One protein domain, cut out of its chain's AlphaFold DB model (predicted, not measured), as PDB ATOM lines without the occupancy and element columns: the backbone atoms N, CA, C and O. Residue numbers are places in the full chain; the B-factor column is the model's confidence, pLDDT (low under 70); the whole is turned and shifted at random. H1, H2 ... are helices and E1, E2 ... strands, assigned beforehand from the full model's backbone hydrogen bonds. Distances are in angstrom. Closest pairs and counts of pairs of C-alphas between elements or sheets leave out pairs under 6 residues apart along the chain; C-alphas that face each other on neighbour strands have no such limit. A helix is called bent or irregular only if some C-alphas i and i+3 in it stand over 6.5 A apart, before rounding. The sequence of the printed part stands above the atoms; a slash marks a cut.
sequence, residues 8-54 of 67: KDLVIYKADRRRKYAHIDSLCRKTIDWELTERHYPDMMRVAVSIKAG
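Overview. This is residues 8 to 54 of the 67 residues of the protein "DDE_Tnp_Tn3 domain-containing protein" of Paraburkholderia piptadeniae (UniProt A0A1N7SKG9). A small head, made of two short parallel strands, E1 and E2, and the long loop of residues 15 to 27 that joins them, is followed by a kinked helical arm, H1. Residues 35 to 54, of which 35 to 52 belong to H1, stick out free from this head and give the model much of its length. The printed part has 47 residues, with two named strands and one named helix in the order E1, E2, H1, and its class is mixed, helices and strands. It is only just loose, close to extended, with a radius of gyration of the C-alphas of 14.1 A, and elongated, with spans of 38 by 25 by 16 A.

Arrangement. E1, residues 12 to 14, and E2, residues 28 to 31, are parallel neighbours, with 50 degrees between their directions. The C-alphas of Lys 14 and Thr 31 face each other at 4.5 A. N 14 and O 30 are within hydrogen-bond range at 2.8 A, and N 29 and O 12 at 3.1 A. H1, residues 34 to 52, is apart from E1. H1 has 13 of 15 O i to N i+4 pairs within hydrogen-bond range.

Along the chain. E1 begins at C-alpha 12 (40.745, 41.703, 35.779) and is 6.9 A long; E2 is 7.7 A long. H1 runs 24.2 A from C-alpha 34 (28.036, 42.308, 43.115) to C-alpha 52 (32.467, 18.881, 38.920). It has a kink of 56 degrees near residue 41 and is irregular: C-alphas 39 and 42 are 7.5 A apart.

Size, cuts and confidence. The two C-alphas farthest apart, those of Ala 22 and Gly 54, are 38.9 A apart. The link from E1 to E2 is long, with 13 residues, and that from E2 to H1 is tight, with 2. The printed part has no cut. Its mean pLDDT is 81.0, and residues 8 and 54 are under 70.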
ATOM      1  N   LYS A   8      47.188  38.631  29.461       66.31
ATOM      2  CA  LYS A   8      47.231  39.979  28.859       66.31
ATOM      3  C   LYS A   8      45.879  40.454  28.309       66.31
ATOM      4  O   LYS A   8      45.603  41.652  28.360       66.31
ATOM      5  N   ASP A   9      45.048  39.528  27.836       72.94
ATOM      6  CA  ASP A   9      43.733  39.828  27.256       72.94
ATOM      7  C   ASP A   9      42.584  39.700  28.266       72.94
ATOM      8  O   ASP A   9      41.431  39.978  27.938       72.94
ATOM      9  N   LEU A  10      42.870  39.299  29.511       75.06
ATOM     10  CA  LEU A  10      41.836  39.190  30.532       75.06
ATOM     11  C   LEU A  10      41.524  40.554  31.153       75.06
ATOM     12  O   LEU A  10      42.401  41.317  31.562       75.06
ATOM     13  N   VAL A  11      40.230  40.832  31.290       75.31
ATOM     14  CA  VAL A  11      39.746  41.943  32.106       75.31
ATOM     15  C   VAL A  11      39.740  41.481  33.557       75.31
ATOM     16  O   VAL A  11      38.903  40.676  33.957       75.31
ATOM     17  N   ILE A  12      40.690  41.982  34.344       79.50
ATOM     18  CA  ILE A  12      40.745  41.703  35.779       79.50
ATOM     19  C   ILE A  12      39.834  42.697  36.496       79.50
ATOM     20  O   ILE A  12      39.937  43.916  36.304       79.50
ATOM     21  N   TYR A  13      38.941  42.156  37.322       83.06
ATOM     22  CA  TYR A  13      37.993  42.932  38.100       83.06
ATOM     23  C   TYR A  13      38.419  43.033  39.570       83.06
ATOM     24  O   TYR A  13      38.912  42.078  40.166       83.06
ATOM     25  N   LYS A  14      38.199  44.203  40.165       82.75
ATOM     26  CA  LYS A  14      38.412  44.507  41.582       82.75
ATOM     27  C   LYS A  14      37.186  44.133  42.402       82.75
ATOM     28  O   LYS A  14      36.075  44.505  42.037       82.75
ATOM     29  N   ALA A  15      37.415  43.497  43.548       79.31
ATOM     30  CA  ALA A  15      36.362  43.149  44.496       79.31
ATOM     31  C   ALA A  15      35.625  44.376  45.049       79.31
ATOM     32  O   ALA A  15      34.433  44.316  45.274       79.31
ATOM     33  N   ASP A  16      36.302  45.500  45.264       78.06
ATOM     34  CA  ASP A  16      35.647  46.715  45.740       78.06
ATOM     35  C   ASP A  16      36.355  47.944  45.168       78.06
ATOM     36  O   ASP A  16      37.570  47.919  44.947       78.06
ATOM     37  N   ARG A  17      35.612  49.026  44.910       74.94
ATOM     38  CA  ARG A  17      36.180  50.266  44.349       74.94
ATOM     39  C   ARG A  17      37.056  51.018  45.359       74.94
ATOM     40  O   ARG A  17      37.921  51.789  44.948       74.94
ATOM     41  N   ARG A  18      36.840  50.810  46.660       77.31
ATOM     42  CA  ARG A  18      37.571  51.457  47.759       77.31
ATOM     43  C   ARG A  18      38.827  50.685  48.160       77.31
ATOM     44  O   ARG A  18      39.723  51.271  48.764       77.31
ATOM     45  N   ARG A  19      38.933  49.397  47.807       79.00
ATOM     46  CA  ARG A  19      40.157  48.614  48.030       79.00
ATOM     47  C   ARG A  19      41.224  48.995  47.009       79.00
ATOM     48  O   ARG A  19      41.102  48.699  45.821       79.00
ATOM     49  N   LYS A  20      42.294  49.617  47.500       77.25
ATOM     50  CA  LYS A  20      43.535  49.818  46.750       77.25
ATOM     51  C   LYS A  20      44.484  48.667  47.039       77.25
ATOM     52  O   LYS A  20      44.707  48.325  48.199       77.25
ATOM     53  N   TYR A  21      45.050  48.088  45.990       78.88
ATOM     54  CA  TYR A  21      46.081  47.066  46.124       78.88
ATOM     55  C   TYR A  21      47.433  47.667  45.751       78.88
ATOM     56  O   TYR A  21      47.540  48.290  44.711       78.88
ATOM     57  N   ALA A  22      48.487  47.465  46.540       77.12
ATOM     58  CA  ALA A  22      49.774  48.123  46.277       77.12
ATOM     59  C   ALA A  22      50.423  47.727  44.930       77.12
ATOM     60  O   ALA A  22      51.090  48.547  44.307       77.12
ATOM     61  N   HIS A  23      50.214  46.489  44.465       81.44
ATOM     62  CA  HIS A  23      50.946  45.934  43.313       81.44
ATOM     63  C   HIS A  23      50.064  45.532  42.127       81.44
ATOM     64  O   HIS A  23      50.515  45.564  40.988       81.44
ATOM     65  N   ILE A  24      48.810  45.153  42.382       81.31
ATOM     66  CA  ILE A  24      47.885  44.649  41.351       81.31
ATOM     67  C   ILE A  24      46.848  45.694  40.926       81.31
ATOM     68  O   ILE A  24      45.987  45.403  40.098       81.31
ATOM     69  N   ASP A  25      46.917  46.915  41.472       75.62
ATOM     70  CA  ASP A  25      45.963  47.985  41.154       75.62
ATOM     71  C   ASP A  25      45.914  48.299  39.661       75.62
ATOM     72  O   ASP A  25      44.832  48.489  39.115       75.62
ATOM     73  N   SER A  26      47.090  48.312  39.023       77.31
ATOM     74  CA  SER A  26      47.290  48.618  37.603       77.31
ATOM     75  C   SER A  26      46.744  47.539  36.667       77.31
ATOM     76  O   SER A  26      46.445  47.819  35.508       77.31
ATOM     77  N   LEU A  27      46.598  46.308  37.162       80.94
ATOM     78  CA  LEU A  27      46.062  45.179  36.405       80.94
ATOM     79  C   LEU A  27      44.527  45.172  36.418       80.94
ATOM     80  O   LEU A  27      43.894  44.725  35.461       80.94
ATOM     81  N   CYS A  28      43.922  45.696  37.483       78.94
ATOM     82  CA  CYS A  28      42.479  45.708  37.669       78.94
ATOM     83  C   CYS A  28      41.834  46.908  36.965       78.94
ATOM     84  O   CYS A  28      41.856  48.030  37.472       78.94
ATOM     85  N   ARG A  29      41.208  46.661  35.812       75.44
ATOM     86  CA  ARG A  29      40.614  47.709  34.961       75.44
ATOM     87  C   ARG A  29      39.183  48.090  35.344       75.44
ATOM     88  O   ARG A  29      38.735  49.177  34.993       75.44
ATOM     89  N   LYS A  30      38.443  47.201  36.012       80.12
ATOM     90  CA  LYS A  30      37.019  47.397  36.351       80.12
ATOM     91  C   LYS A  30      36.716  46.923  37.770       80.12
ATOM     92  O   LYS A  30      37.463  46.122  38.317       80.12
ATOM     93  N   THR A  31      35.625  47.401  38.360       82.94
ATOM     94  CA  THR A  31      35.085  46.879  39.628       82.94
ATOM     95  C   THR A  31      34.019  45.824  39.332       82.94
ATOM     96  O   THR A  31      33.316  45.941  38.329       82.94
ATOM     97  N   ILE A  32      33.932  44.784  40.164       84.38
ATOM     98  CA  ILE A  32      32.885  43.756  40.089       84.38
ATOM     99  C   ILE A  32      31.538  44.380  40.470       84.38
ATOM    100  O   ILE A  32      31.444  45.099  41.463       84.38
ATOM    101  N   ASP A  33      30.507  44.080  39.684       85.06
ATOM    102  CA  ASP A  33      29.118  44.334  40.054       85.06
ATOM    103  C   ASP A  33      28.597  43.145  40.877       85.06
ATOM    104  O   ASP A  33      28.366  42.046  40.357       85.06
ATOM    105  N   TRP A  34      28.487  43.347  42.190       85.00
ATOM    106  CA  TRP A  34      28.036  42.308  43.115       85.00
ATOM    107  C   TRP A  34      26.547  42.010  42.991       85.00
ATOM    108  O   TRP A  34      26.171  40.853  43.146       85.00
ATOM    109  N   GLU A  35      25.722  43.001  42.647       87.12
ATOM    110  CA  GLU A  35      24.271  42.830  42.517       87.12
ATOM    111  C   GLU A  35      23.948  41.892  41.347       87.12
ATOM    112  O   GLU A  35      23.147  40.958  41.465       87.12
ATOM    113  N   LEU A  36      24.645  42.082  40.222       86.00
ATOM    114  CA  LEU A  36      24.523  41.199  39.064       86.00
ATOM    115  C   LEU A  36      25.057  39.790  39.363       86.00
ATOM    116  O   LEU A  36      24.465  38.792  38.945       86.00
ATOM    117  N   THR A  37      26.173  39.705  40.090       85.69
ATOM    118  CA  THR A  37      26.785  38.420  40.453       85.69
ATOM    119  C   THR A  37      25.869  37.618  41.371       85.69
ATOM    120  O   THR A  37      25.679  36.428  41.139       85.69
ATOM    121  N   GLU A  38      25.261  38.257  42.371       88.06
ATOM    122  CA  GLU A  38      24.343  37.619  43.315       88.06
ATOM    123  C   GLU A  38      23.082  37.098  42.616       88.06
ATOM    124  O   GLU A  38      22.701  35.941  42.810       88.06
ATOM    125  N   ARG A  39      22.501  37.895  41.711       91.81
ATOM    126  CA  ARG A  39      21.331  37.492  40.917       91.81
ATOM    127  C   ARG A  39      21.574  36.217  40.107       91.81
ATOM    128  O   ARG A  39      20.678  35.384  39.994       91.81
ATOM    129  N   HIS A  40      22.770  36.064  39.541       87.94
ATOM    130  CA  HIS A  40      23.122  34.932  38.676       87.94
ATOM    131  C   HIS A  40      23.914  33.824  39.383       87.94
ATOM    132  O   HIS A  40      24.207  32.787  38.777       87.94
ATOM    133  N   TYR A  41      24.239  33.998  40.665       86.88
ATOM    134  CA  TYR A  41      25.021  33.043  41.444       86.88
ATOM    135  C   TYR A  41      24.426  31.621  41.460       86.88
ATOM    136  O   TYR A  41      25.185  30.666  41.254       86.88
ATOM    137  N   PRO A  42      23.098  31.424  41.620       86.38
ATOM    138  CA  PRO A  42      22.508  30.084  41.628       86.38
ATOM    139  C   PRO A  42      22.713  29.327  40.307       86.38
ATOM    140  O   PRO A  42      23.006  28.127  40.311       86.38
ATOM    141  N   ASP A  43      22.608  30.019  39.172       84.81
ATOM    142  CA  ASP A  43      22.794  29.418  37.850       84.81
ATOM    143  C   ASP A  43      24.266  29.100  37.572       84.81
ATOM    144  O   ASP A  43      24.586  28.017  37.072       84.81
ATOM    145  N   MET A  44      25.187  29.976  37.988       88.94
ATOM    146  CA  MET A  44      26.624  29.692  37.919       88.94
ATOM    147  C   MET A  44      27.005  28.478  38.777       88.94
ATOM    148  O   MET A  44      27.793  27.633  38.340       88.94
ATOM    149  N   MET A  45      26.412  28.332  39.965       88.50
ATOM    150  CA  MET A  45      26.624  27.162  40.824       88.50
ATOM    151  C   MET A  45      26.107  25.869  40.185       88.50
ATOM    152  O   MET A  45      26.793  24.847  40.243       88.50
ATOM    153  N   ARG A  46      24.955  25.890  39.500       84.38
ATOM    154  CA  ARG A  46      24.457  24.726  38.735       84.38
ATOM    155  C   ARG A  46      25.435  24.285  37.646       84.38
ATOM    156  O   ARG A  46      25.642  23.079  37.453       84.38
ATOM    157  N   VAL A  47      26.063  25.243  36.964       84.19
ATOM    158  CA  VAL A  47      27.112  24.975  35.970       84.19
ATOM    159  C   VAL A  47      28.355  24.398  36.647       84.19
ATOM    160  O   VAL A  47      28.830  23.344  36.231       84.19
ATOM    161  N   ALA A  48      28.839  25.012  37.729       85.75
ATOM    162  CA  ALA A  48      30.017  24.546  38.464       85.75
ATOM    163  C   ALA A  48      29.847  23.114  39.005       85.75
ATOM    164  O   ALA A  48      30.736  22.275  38.842       85.75
ATOM    165  N   VAL A  49      28.680  22.798  39.575       85.31
ATOM    166  CA  VAL A  49      28.333  21.442  40.027       85.31
ATOM    167  C   VAL A  49      28.270  20.473  38.846       85.31
ATOM    168  O   VAL A  49      28.759  19.352  38.956       85.31
ATOM    169  N   SER A  50      27.742  20.894  37.695       77.38
ATOM    170  CA  SER A  50      27.701  20.058  36.486       77.38
ATOM    171  C   SER A  50      29.090  19.798  35.887       77.38
ATOM    172  O   SER A  50      29.334  18.702  35.376       77.38
ATOM    173  N   ILE A  51      30.010  20.763  35.993       79.62
ATOM    174  CA  ILE A  51      31.423  20.603  35.622       79.62
ATOM    175  C   ILE A  51      32.105  19.619  36.576       79.62
ATOM    176  O   ILE A  51      32.742  18.674  36.114       79.62
ATOM    177  N   LYS A  52      31.924  19.790  37.895       76.94
ATOM    178  CA  LYS A  52      32.467  18.881  38.920       76.94
ATOM    179  C   LYS A  52      31.916  17.459  38.781       76.94
ATOM    180  O   LYS A  52      32.650  16.500  38.979       76.94
ATOM    181  N   ALA A  53      30.651  17.326  38.392       78.69
ATOM    182  CA  ALA A  53      30.005  16.048  38.104       78.69
ATOM    183  C   ALA A  53      30.449  15.419  36.765       78.69
ATOM    184  O   ALA A  53      29.890  14.406  36.356       78.69
ATOM    185  N   GLY A  54      31.416  16.012  36.053       68.12
ATOM    186  CA  GLY A  54      32.005  15.442  34.837       68.12
ATOM    187  C   GLY A  54      31.106  15.487  33.598       68.12
ATOM    188  O   GLY A  54      31.454  14.907  32.574       68.12
TER     189      GLY A  54